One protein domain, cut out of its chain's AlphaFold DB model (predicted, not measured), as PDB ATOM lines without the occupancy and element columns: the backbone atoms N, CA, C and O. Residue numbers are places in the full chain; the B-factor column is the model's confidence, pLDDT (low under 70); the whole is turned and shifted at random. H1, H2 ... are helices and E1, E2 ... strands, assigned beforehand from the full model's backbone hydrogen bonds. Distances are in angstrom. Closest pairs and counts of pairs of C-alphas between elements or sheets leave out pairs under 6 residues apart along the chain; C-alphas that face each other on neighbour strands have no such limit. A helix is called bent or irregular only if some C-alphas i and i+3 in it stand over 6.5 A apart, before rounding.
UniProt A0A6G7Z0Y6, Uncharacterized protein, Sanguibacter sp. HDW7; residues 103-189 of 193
ATOM      1  N   ILE A 103     170.526 198.707 264.401       97.06
ATOM      2  CA  ILE A 103     170.723 199.814 263.438       97.06
ATOM      3  C   ILE A 103     169.410 200.468 262.976       97.06
ATOM      4  O   ILE A 103     169.410 201.476 262.264       97.06
ATOM      5  N   GLY A 104     168.272 199.908 263.394       95.50
ATOM      6  CA  GLY A 104     166.936 200.380 263.046       95.50
ATOM      7  C   GLY A 104     166.449 199.932 261.660       95.50
ATOM      8  O   GLY A 104     167.214 199.573 260.766       95.50
ATOM      9  N   ARG A 105     165.123 199.973 261.471       96.06
ATOM     10  CA  ARG A 105     164.443 199.413 260.286       96.06
ATOM     11  C   ARG A 105     164.901 200.043 258.969       96.06
ATOM     12  O   ARG A 105     165.063 199.336 257.983       96.06
ATOM     13  N   THR A 106     165.057 201.366 258.931       97.00
ATOM     14  CA  THR A 106     165.416 202.078 257.696       97.00
ATOM     15  C   THR A 106     166.829 201.725 257.244       97.00
ATOM     16  O   THR A 106     167.027 201.439 256.068       97.00
ATOM     17  N   THR A 107     167.789 201.696 258.170       97.50
ATOM     18  CA  THR A 107     169.180 201.324 257.881       97.50
ATOM     19  C   THR A 107     169.272 199.868 257.440       97.50
ATOM     20  O   THR A 107     169.859 199.600 256.400       97.50
ATOM     21  N   MET A 108     168.589 198.949 258.132       97.75
ATOM     22  CA  MET A 108     168.552 197.532 257.747       97.75
ATOM     23  C   MET A 108     168.000 197.323 256.328       97.75
ATOM     24  O   MET A 108     168.553 196.560 255.547       97.75
ATOM     25  N   ARG A 109     166.936 198.049 255.945       97.81
ATOM     26  CA  ARG A 109     166.400 197.992 254.572       97.81
ATOM     27  C   ARG A 109     167.389 198.499 253.526       97.81
ATOM     28  O   ARG A 109     167.427 197.944 252.435       97.81
ATOM     29  N   LYS A 110     168.143 199.559 253.837       98.31
ATOM     30  CA  LYS A 110     169.198 200.063 252.946       98.31
ATOM     31  C   LYS A 110     170.315 199.037 252.792       98.31
ATOM     32  O   LYS A 110     170.784 198.852 251.680       98.31
ATOM     33  N   LEU A 111     170.673 198.357 253.880       97.94
ATOM     34  CA  LEU A 111     171.680 197.305 253.869       97.94
ATOM     35  C   LEU A 111     171.243 196.133 252.976       97.94
ATOM     36  O   LEU A 111     171.956 195.789 252.048       97.94
ATOM     37  N   TYR A 112     170.023 195.612 253.140       98.12
ATOM     38  CA  TYR A 112     169.505 194.569 252.238       98.12
ATOM     39  C   TYR A 112     169.494 194.991 250.765       98.12
ATOM     40  O   TYR A 112     169.827 194.200 249.893       98.12
ATOM     41  N   ALA A 113     169.129 196.242 250.476       98.12
ATOM     42  CA  ALA A 113     169.131 196.745 249.105       98.12
ATOM     43  C   ALA A 113     170.547 196.883 248.513       98.12
ATOM     44  O   ALA A 113     170.694 196.802 247.298       98.12
ATOM     45  N   ALA A 114     171.562 197.109 249.351       98.38
ATOM     46  CA  ALA A 114     172.958 197.219 248.933       98.38
ATOM     47  C   ALA A 114     173.621 195.855 248.676       98.38
ATOM     48  O   ALA A 114     174.594 195.798 247.932       98.38
ATOM     49  N   HIS A 115     173.077 194.776 249.245       98.12
ATOM     50  CA  HIS A 115     173.613 193.414 249.144       98.12
ATOM     51  C   HIS A 115     172.558 192.449 248.576       98.12
ATOM     52  O   HIS A 115     172.097 191.546 249.286       98.12
ATOM     53  N   PRO A 116     172.102 192.659 247.324       98.44
ATOM     54  CA  PRO A 116     171.081 191.812 246.724       98.44
ATOM     55  C   PRO A 116     171.591 190.368 246.590       98.44
ATOM     56  O   PRO A 116     172.760 190.183 246.264       98.44
ATOM     57  N   PRO A 117     170.732 189.360 246.813       98.31
ATOM     58  CA  PRO A 117     171.097 187.956 246.643       98.31
ATOM     59  C   PRO A 117     171.473 187.649 245.190       98.31
ATOM     60  O   PRO A 117     170.907 188.217 244.251       98.31
ATOM     61  N   THR A 118     172.393 186.709 245.019       98.25
ATOM     62  CA  THR A 118     172.746 186.095 243.739       98.25
ATOM     63  C   THR A 118     171.832 184.904 243.427       98.25
ATOM     64  O   THR A 118     171.094 184.402 244.285       98.25
ATOM     65  N   ASP A 119     171.884 184.414 242.185       98.19
ATOM     66  CA  ASP A 119     171.165 183.197 241.792       98.19
ATOM     67  C   ASP A 119     171.643 181.960 242.574       98.19
ATOM     68  O   ASP A 119     170.841 181.067 242.864       98.19
ATOM     69  N   GLU A 120     172.924 181.933 242.949       98.06
ATOM     70  CA  GLU A 120     173.530 180.884 243.770       98.06
ATOM     71  C   GLU A 120     172.995 180.917 245.204       98.06
ATOM     72  O   GLU A 120     172.534 179.888 245.697       98.06
ATOM     73  N   ASP A 121     172.917 182.097 245.830       98.00
ATOM     74  CA  ASP A 121     172.313 182.239 247.165       98.00
ATOM     75  C   ASP A 121     170.876 181.697 247.171       98.00
ATOM     76  O   ASP A 121     170.447 180.967 248.069       98.00
ATOM     77  N   HIS A 122     170.105 182.034 246.132       97.94
ATOM     78  CA  HIS A 122     168.754 181.521 245.971       97.94
ATOM     79  C   HIS A 122     168.720 179.994 245.813       97.94
ATOM     80  O   HIS A 122     167.838 179.356 246.389       97.94
ATOM     81  N   ALA A 123     169.638 179.408 245.040       97.81
ATOM     82  CA  ALA A 123     169.730 177.961 244.867       97.81
ATOM     83  C   ALA A 123     170.076 177.250 246.182       97.81
ATOM     84  O   ALA A 123     169.411 176.271 246.525       97.81
ATOM     85  N   ASN A 124     171.026 177.789 246.947       96.50
ATOM     86  CA  ASN A 124     171.429 177.259 248.247       96.50
ATOM     87  C   ASN A 124     170.246 177.235 249.223       96.50
ATOM     88  O   ASN A 124     169.936 176.192 249.792       96.50
ATOM     89  N   VAL A 125     169.498 178.337 249.337       97.31
ATOM     90  CA  VAL A 125     168.321 178.401 250.222       97.31
ATOM     91  C   VAL A 125     167.213 177.427 249.801       97.31
ATOM     92  O   VAL A 125     166.604 176.801 250.670       97.31
ATOM     93  N   ARG A 126     166.954 177.257 248.494       98.19
ATOM     94  CA  ARG A 126     165.984 176.254 248.007       98.19
ATOM     95  C   ARG A 126     166.407 174.835 248.376       98.19
ATOM     96  O   ARG A 126     165.571 174.060 248.830       98.19
ATOM     97  N   ALA A 127     167.691 174.516 248.212       97.44
ATOM     98  CA  ALA A 127     168.237 173.205 248.544       97.44
ATOM     99  C   ALA A 127     168.172 172.923 250.054       97.44
ATOM    100  O   ALA A 127     167.745 171.846 250.453       97.44
ATOM    101  N   THR A 128     168.536 173.894 250.897       96.88
ATOM    102  CA  THR A 128     168.526 173.734 252.361       96.88
ATOM    103  C   THR A 128     167.118 173.595 252.940       96.88
ATOM    104  O   THR A 128     166.932 172.861 253.908       96.88
ATOM    105  N   LEU A 129     166.129 174.308 252.391       97.19
ATOM    106  CA  LEU A 129     164.751 174.303 252.901       97.19
ATOM    107  C   LEU A 129     163.827 173.308 252.187       97.19
ATOM    108  O   LEU A 129     162.667 173.192 252.580       97.19
ATOM    109  N   GLU A 130     164.314 172.635 251.142       97.31
ATOM    110  CA  GLU A 130     163.524 171.762 250.262       97.31
ATOM    111  C   GLU A 130     162.257 172.457 249.700       97.31
ATOM    112  O   GLU A 130     161.207 171.839 249.520       97.31
ATOM    113  N   ASP A 131     162.343 173.765 249.411       97.62
ATOM    114  CA  ASP A 131     161.240 174.587 248.886       97.62
ATOM    115  C   ASP A 131     161.672 175.383 247.648       97.62
ATOM    116  O   ASP A 131     162.406 176.365 247.740       97.62
ATOM    117  N   GLU A 132     161.136 175.012 246.483       97.19
ATOM    118  CA  GLU A 132     161.398 175.657 245.187       97.19
ATOM    119  C   GLU A 132     161.015 177.147 245.130       97.19
ATOM    120  O   GLU A 132     161.477 177.890 244.261       97.19
ATOM    121  N   LYS A 133     160.151 177.613 246.037       97.62
ATOM    122  CA  LYS A 133     159.733 179.019 246.100       97.62
ATOM    123  C   LYS A 133     160.573 179.842 247.069       97.62
ATOM    124  O   LYS A 133     160.397 181.066 247.106       97.62
ATOM    125  N   ALA A 134     161.469 179.215 247.830       97.12
ATOM    126  CA  ALA A 134     162.317 179.920 248.771       97.12
ATOM    127  C   ALA A 134     163.293 180.856 248.038       97.12
ATOM    128  O   ALA A 134     163.825 180.550 246.966       97.12
ATOM    129  N   LYS A 135     163.508 182.041 248.618       97.69
ATOM    130  CA  LYS A 135     164.431 183.053 248.100       97.69
ATOM    131  C   LYS A 135     165.338 183.533 249.214       97.69
ATOM    132  O   LYS A 135     164.848 183.988 250.248       97.69
ATOM    133  N   ALA A 136     166.642 183.487 248.963       97.31
ATOM    134  CA  ALA A 136     167.613 184.183 249.792       97.31
ATOM    135  C   ALA A 136     167.247 185.675 249.930       97.31
ATOM    136  O   ALA A 136     166.894 186.314 248.935       97.31
ATOM    137  N   PRO A 137     167.284 186.231 251.148       96.75
ATOM    138  CA  PRO A 137     166.950 187.633 251.386       96.75
ATOM    139  C   PRO A 137     168.080 188.618 251.032       96.75
ATOM    140  O   PRO A 137     167.798 189.802 250.854       96.75
ATOM    141  N   TYR A 138     169.329 188.155 250.957       97.69
ATOM    142  CA  TYR A 138     170.543 188.939 250.688       97.69
ATOM    143  C   TYR A 138     171.674 188.016 250.222       97.69
ATOM    144  O   TYR A 138     171.558 186.800 250.371       97.69
ATOM    145  N   HIS A 139     172.747 188.601 249.685       98.12
ATOM    146  CA  HIS A 139     173.983 187.879 249.382       98.12
ATOM    147  C   HIS A 139     174.856 187.768 250.634       98.12
ATOM    148  O   HIS A 139     175.264 188.786 251.198       98.12
ATOM    149  N   GLU A 140     175.091 186.540 251.094       94.00
ATOM    150  CA  GLU A 140     175.648 186.255 252.421       94.00
ATOM    151  C   GLU A 140     177.056 186.833 252.616       94.00
ATOM    152  O   GLU A 140     177.286 187.544 253.598       94.00
ATOM    153  N   GLU A 141     177.944 186.631 251.638       95.50
ATOM    154  CA  GLU A 141     179.365 186.998 251.724       95.50
ATOM    155  C   GLU A 141     179.586 188.502 251.903       95.50
ATOM    156  O   GLU A 141     180.445 188.924 252.671       95.50
ATOM    157  N   THR A 142     178.780 189.338 251.245       98.00
ATOM    158  CA  THR A 142     178.932 190.802 251.343       98.00
ATOM    159  C   THR A 142     178.045 191.424 252.418       98.00
ATOM    160  O   THR A 142     178.356 192.498 252.936       98.00
ATOM    161  N   PHE A 143     176.932 190.775 252.773       98.44
ATOM    162  CA  PHE A 143     176.000 191.303 253.763       98.44
ATOM    163  C   PHE A 143     176.530 191.155 255.193       98.44
ATOM    164  O   PHE A 143     176.388 192.086 255.990       98.44
ATOM    165  N   ALA A 144     177.133 190.009 255.529       98.25
ATOM    166  CA  ALA A 144     177.664 189.744 256.866       98.25
ATOM    167  C   ALA A 144     178.707 190.786 257.333       98.25
ATOM    168  O   ALA A 144     178.461 191.411 258.375       98.25
ATOM    169  N   PRO A 145     179.794 191.071 256.584       98.50
ATOM    170  CA  PRO A 145     180.771 192.095 256.969       98.50
ATOM    171  C   PRO A 145     180.138 193.485 257.095       98.50
ATOM    172  O   PRO A 145     180.382 194.212 258.062       98.50
ATOM    173  N   ALA A 146     179.240 193.841 256.174       98.56
ATOM    174  CA  ALA A 146     178.572 195.136 256.196       98.56
ATOM    175  C   ALA A 146     177.633 195.298 257.407       98.56
ATOM    176  O   ALA A 146     177.553 196.383 257.994       98.56
ATOM    177  N   LEU A 147     176.944 194.227 257.822       98.56
ATOM    178  CA  LEU A 147     176.120 194.227 259.030       98.56
ATOM    179  C   LEU A 147     176.974 194.360 260.291       98.56
ATOM    180  O   LEU A 147     176.638 195.181 261.146       98.56
ATOM    181  N   VAL A 148     178.052 193.577 260.408       98.56
ATOM    182  CA  VAL A 148     178.975 193.628 261.555       98.56
ATOM    183  C   VAL A 148     179.521 195.045 261.714       98.56
ATOM    184  O   VAL A 148     179.367 195.634 262.786       98.56
ATOM    185  N   LYS A 149     180.017 195.655 260.631       98.62
ATOM    186  CA  LYS A 149     180.492 197.045 260.634       98.62
ATOM    187  C   LYS A 149     179.416 198.037 261.068       98.62
ATOM    188  O   LYS A 149     179.644 198.879 261.932       98.62
ATOM    189  N   ALA A 150     178.227 197.954 260.467       98.31
ATOM    190  CA  ALA A 150     177.150 198.906 260.727       98.31
ATOM    191  C   ALA A 150     176.591 198.799 262.154       98.31
ATOM    192  O   ALA A 150     176.105 199.791 262.710       98.31
ATOM    193  N   ALA A 151     176.601 197.591 262.722       98.44
ATOM    194  CA  ALA A 151     176.047 197.308 264.036       98.44
ATOM    195  C   ALA A 151     177.058 197.507 265.174       98.44
ATOM    196  O   ALA A 151     176.613 197.810 266.284       98.44
ATOM    197  N   SER A 152     178.365 197.357 264.931       98.56
ATOM    198  CA  SER A 152     179.394 197.483 265.969       98.56
ATOM    199  C   SER A 152     179.477 198.912 266.506       98.56
ATOM    200  O   SER A 152     179.539 199.882 265.749       98.56
ATOM    201  N   VAL A 153     179.446 199.052 267.829       98.38
ATOM    202  CA  VAL A 153     179.611 200.337 268.529       98.38
ATOM    203  C   VAL A 153     180.827 200.375 269.434       98.38
ATOM    204  O   VAL A 153     181.259 201.470 269.782       98.38
ATOM    205  N   ASP A 154     181.354 199.213 269.808       98.19
ATOM    206  CA  ASP A 154     182.568 199.085 270.602       98.19
ATOM    207  C   ASP A 154     183.201 197.706 270.335       98.19
ATOM    208  O   ASP A 154     182.579 196.708 270.693       98.19
ATOM    209  N   PRO A 155     184.352 197.612 269.651       98.31
ATOM    210  CA  PRO A 155     185.038 198.715 268.985       98.31
ATOM    211  C   PRO A 155     184.233 199.253 267.788       98.31
ATOM    212  O   PRO A 155     183.381 198.572 267.208       98.31
ATOM    213  N   VAL A 156     184.505 200.496 267.392       98.25
ATOM    214  CA  VAL A 156     184.025 201.029 266.108       98.25
ATOM    215  C   VAL A 156     184.952 200.517 265.009       98.25
ATOM    216  O   VAL A 156     186.114 200.906 264.972       98.25
ATOM    217  N   LEU A 157     184.431 199.661 264.131       98.25
ATOM    218  CA  LEU A 157     185.219 198.976 263.103       98.25
ATOM    219  C   LEU A 157     185.385 199.831 261.839       98.25
ATOM    220  O   LEU A 157     184.410 200.360 261.289       98.25
ATOM    221  N   SER A 158     186.625 199.945 261.375       98.38
ATOM    222  CA  SER A 158     186.993 200.518 260.079       98.38
ATOM    223  C   SER A 158     186.744 199.530 258.929       98.38
ATOM    224  O   SER A 158     186.255 198.422 259.141       98.38
ATOM    225  N   ASP A 159     186.998 199.944 257.683       98.12
ATOM    226  CA  ASP A 159     186.976 199.011 256.543       98.12
ATOM    227  C   ASP A 159     188.126 198.000 256.621       98.12
ATOM    228  O   ASP A 159     187.901 196.818 256.373       98.12
ATOM    229  N   ASP A 160     189.313 198.447 257.039       98.19
ATOM    230  CA  ASP A 160     190.492 197.590 257.177       98.19
ATOM    231  C   ASP A 160     190.277 196.524 258.265       98.19
ATOM    232  O   ASP A 160     190.606 195.364 258.048       98.19
ATOM    233  N   ASP A 161     189.636 196.878 259.390       98.25
ATOM    234  CA  ASP A 161     189.303 195.900 260.441       98.25
ATOM    235  C   ASP A 161     188.348 194.817 259.922       98.25
ATOM    236  O   ASP A 161     188.476 193.647 260.262       98.25
ATOM    237  N   ILE A 162     187.365 195.202 259.102       98.31
ATOM    238  CA  ILE A 162     186.395 194.259 258.537       98.31
ATOM    239  C   ILE A 162     187.060 193.345 257.514       98.31
ATOM    240  O   ILE A 162     186.764 192.153 257.501       98.31
ATOM    241  N   HIS A 163     187.956 193.888 256.691       97.75
ATOM    242  CA  HIS A 163     188.752 193.090 255.769       97.75
ATOM    243  C   HIS A 163     189.627 192.087 256.532       97.75
ATOM    244  O   HIS A 163     189.569 190.900 256.235       97.75
ATOM    245  N   GLU A 164     190.338 192.514 257.580       97.69
ATOM    246  CA  GLU A 164     191.138 191.607 258.414       97.69
ATOM    247  C   GLU A 164     190.281 190.515 259.079       97.69
ATOM    248  O   GLU A 164     190.672 189.353 259.103       97.69
ATOM    249  N   ILE A 165     189.089 190.859 259.585       97.50
ATOM    250  CA  ILE A 165     188.186 189.893 260.233       97.50
ATOM    251  C   ILE A 165     187.656 188.846 259.245       97.50
ATOM    252  O   ILE A 165     187.547 187.679 259.604       97.50
ATOM    253  N   PHE A 166     187.254 189.252 258.039       97.62
ATOM    254  CA  PHE A 166     186.534 188.371 257.107       97.62
ATOM    255  C   PHE A 166     187.419 187.729 256.038       97.62
ATOM    256  O   PHE A 166     187.045 186.690 255.495       97.62
ATOM    257  N   GLU A 167     188.552 188.343 255.712       97.19
ATOM    258  CA  GLU A 167     189.448 187.916 254.632       97.19
ATOM    259  C   GLU A 167     190.880 187.647 255.123       97.19
ATOM    260  O   GLU A 167     191.678 187.084 254.373       97.19
ATOM    261  N   GLY A 168     191.214 188.033 256.361       96.62
ATOM    262  CA  GLY A 168     192.522 187.797 256.968       96.62
ATOM    263  C   GLY A 168     192.694 186.385 257.536       96.62
ATOM    264  O   GLY A 168     191.736 185.660 257.795       96.62
ATOM    265  N   ASP A 169     193.951 186.005 257.772       96.81
ATOM    266  CA  ASP A 169     194.322 184.674 258.276       96.81
ATOM    267  C   ASP A 169     194.244 184.559 259.812       96.81
ATOM    268  O   ASP A 169     194.405 183.469 260.365       96.81
ATOM    269  N   THR A 170     194.057 185.674 260.529       95.31
ATOM    270  CA  THR A 170     194.079 185.677 262.001       95.31
ATOM    271  C   THR A 170     192.773 185.199 262.622       95.31
ATOM    272  O   THR A 170     192.782 184.765 263.770       95.31
ATOM    273  N   TRP A 171     191.663 185.296 261.889       96.44
ATOM    274  CA  TRP A 171     190.326 184.953 262.361       96.44
ATOM    275  C   TRP A 171     189.883 183.619 261.783       96.44
ATOM    276  O   TRP A 171     190.032 183.356 260.590       96.44
ATOM    277  N   ASN A 172     189.294 182.769 262.617       95.81
ATOM    278  CA  ASN A 172     188.692 181.536 262.125       95.81
ATOM    279  C   ASN A 172     187.197 181.718 261.807       95.81
ATOM    280  O   ASN A 172     186.509 182.601 262.321       95.81
ATOM    281  N   ASN A 173     186.656 180.813 260.985       96.00
ATOM    282  CA  ASN A 173     185.255 180.863 260.554       96.00
ATOM    283  C   ASN A 173     184.253 180.843 261.719       96.00
ATOM    284  O   ASN A 173     183.153 181.384 261.591       96.00
ATOM    285  N   THR A 174     184.596 180.218 262.849       96.62
ATOM    286  CA  THR A 174     183.715 180.152 264.022       96.62
ATOM    287  C   THR A 174     183.586 181.519 264.689       96.62
ATOM    288  O   THR A 174     182.466 181.939 264.982       96.62
ATOM    289  N   GLU A 175     184.689 182.243 264.866       97.25
ATOM    290  CA  GLU A 175     184.698 183.600 265.427       97.25
ATOM    291  C   GLU A 175     183.962 184.589 264.520       97.25
ATOM    292  O   GLU A 175     183.102 185.341 264.988       97.25
ATOM    293  N   VAL A 176     184.216 184.531 263.209       98.00
ATOM    294  CA  VAL A 176     183.527 185.369 262.213       98.00
ATOM    295  C   VAL A 176     182.019 185.109 262.230       98.00
ATOM    296  O   VAL A 176     181.209 186.041 262.302       98.00
ATOM    297  N   THR A 177     181.623 183.832 262.252       97.12
ATOM    298  CA  THR A 177     180.214 183.433 262.370       97.12
ATOM    299  C   THR A 177     179.604 183.960 263.667       97.12
ATOM    300  O   THR A 177     178.478 184.464 263.666       97.12
ATOM    301  N   LEU A 178     180.336 183.893 264.780       97.88
ATOM    302  CA  LEU A 178     179.876 184.360 266.082       97.88
ATOM    303  C   LEU A 178     179.657 185.883 266.107       97.88
ATOM    304  O   LEU A 178     178.625 186.338 266.618       97.88
ATOM    305  N   LEU A 179     180.557 186.673 265.512       98.19
ATOM    306  CA  LEU A 179     180.384 188.124 265.350       98.19
ATOM    307  C   LEU A 179     179.120 188.440 264.549       98.19
ATOM    308  O   LEU A 179     178.269 189.217 264.995       98.19
ATOM    309  N   TYR A 180     178.959 187.792 263.395       98.25
ATOM    310  CA  TYR A 180     177.797 187.982 262.536       98.25
ATOM    311  C   TYR A 180     176.483 187.605 263.238       98.25
ATOM    312  O   TYR A 180     175.534 188.396 263.256       98.25
ATOM    313  N   MET A 181     176.426 186.442 263.890       97.81
ATOM    314  CA  MET A 181     175.237 185.985 264.618       97.81
ATOM    315  C   MET A 181     174.884 186.908 265.789       97.81
ATOM    316  O   MET A 181     173.704 187.177 266.041       97.81
ATOM    317  N   THR A 182     175.887 187.458 266.475       98.25
ATOM    318  CA  THR A 182     175.689 188.441 267.549       98.25
ATOM    319  C   THR A 182     175.138 189.758 266.996       98.25
ATOM    320  O   THR A 182     174.145 190.287 267.517       98.25
ATOM    321  N   ALA A 183     175.702 190.252 265.889       98.00
ATOM    322  CA  ALA A 183     175.215 191.439 265.193       98.00
ATOM    323  C   ALA A 183     173.767 191.264 264.703       98.00
ATOM    324  O   ALA A 183     172.939 192.164 264.882       98.00
ATOM    325  N   MET A 184     173.431 190.091 264.153       97.25
ATOM    326  CA  MET A 184     172.077 189.735 263.721       97.25
ATOM    327  C   MET A 184     171.104 189.653 264.906       97.25
ATOM    328  O   MET A 184     169.996 190.193 264.847       97.25
ATOM    329  N   THR A 185     171.532 189.060 266.022       96.88
ATOM    330  CA  THR A 185     170.737 188.961 267.257       96.88
ATOM    331  C   THR A 185     170.354 190.340 267.791       96.88
ATOM    332  O   THR A 185     169.215 190.541 268.227       96.88
ATOM    333  N   ALA A 186     171.247 191.333 267.704       96.38
ATOM    334  CA  ALA A 186     170.927 192.716 268.066       96.38
ATOM    335  C   ALA A 186     169.789 193.315 267.206       96.38
ATOM    336  O   ALA A 186     169.053 194.197 267.670       96.38
ATOM    337  N   GLN A 187     169.586 192.814 265.980       96.44
ATOM    338  CA  GLN A 187     168.518 193.269 265.082       96.44
ATOM    339  C   GLN A 187     167.172 192.603 265.378       96.44
ATOM    340  O   GLN A 187     166.135 193.271 265.328       96.44
ATOM    341  N   THR A 188     167.177 191.315 265.719       94.06
ATOM    342  CA  THR A 188     165.962 190.486 265.800       94.06
ATOM    343  C   THR A 188     165.402 190.320 267.209       94.06
ATOM    344  O   THR A 188     164.195 190.123 267.345       94.06
ATOM    345  N   SER A 189     166.229 190.442 268.255       85.19
ATOM    346  CA  SER A 189     165.816 190.192 269.646       85.19
ATOM    347  C   SER A 189     164.534 190.949 270.013       85.19
ATOM    348  O   SER A 189     164.398 192.124 269.689       85.19
TER     349      SER A 189
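What this domain is: This is residues 103 to 189 of the 193 residues of an uncharacterized protein of Sanguibacter sp. HDW7 (UniProt A0A6G7Z0Y6). A short helix, H3, forms the core; the longest helix, H5, crosses over it, while H1 and H4 pack on two opposite sides of it. H2 is set off at one end of the longest axis, and the three-residue strand E1 lies toward the other end. The printed part has 87 residues, with five named helices and one named strand in the order H1, H2, H3, E1, H4, H5; no two named strands pair, and the class is mostly helix. The whole is compact, with a radius of gyration of the C-alphas of 13.8 A and spans of 40 by 32 by 23 A.

Where its parts are: The longest helix is H5, residues 173 to 188, 22.2 A from C-alpha 173 at (185.255, 180.863, 260.554) to C-alpha 188 at (165.962, 190.486, 265.800). H3, residues 140 to 151, is 16.0 A long; it is neither bent nor irregular, but only just: C-alphas 141 and 144 are 6.1 A apart. H4 is residues 159 to 167, 11.5 A. H1 is residues 105 to 114, 14.4 A, with C-alpha 105 at (164.443, 199.413, 260.286). H2 is residues 119 to 129, 15.6 A. E1, residues 152 to 154, spans 5.8 A and pairs with no named strand.

How they stand to each other: H5 touches H3 with residues 179 to 186 alone, at a steep tilt of 61 degrees, the same way; their closest C-alphas, Val 148 and Ala 183, are 5.7 A apart. H3 is the hub, touching three helices. With residues 145 to 149 alone it touches H4, at a steep tilt of 41 degrees, opposite ways; the closest C-alphas are those of Pro 145 and Ile 162, 6.2 A. With residues 143 to 147 alone it touches H1, opposite ways at a shallow tilt of 34 degrees, only just short of steep; the C-alphas of Leu 111 and Phe 143 are closest, at 7.4 A. The helix packing is mostly crossed, but only just, with 1 of these 3 pairs at a shallow tilt. H2 touches no helix; it is close to H3 but not clearly touching, about perpendicular at 89 degrees, with the C-alphas of Asp 121 and Glu 140 closest at 7.4 A. H3 and E1 meet only through their link. Every O i to N i+4 pair is within hydrogen-bond range in H1, H2 and H4, against 6 of 8 in H3 and 11 of 12 in H5.

The domain as a whole: The two C-alphas farthest apart, those of Glu 132 and Pro 155, are 40.7 A apart. The printed part has no cut and no long link; the link from H2 to H3, 10 residues, is short, and the other links are tight. The mean pLDDT of the printed part is 97.4, and no printed residue is under 70.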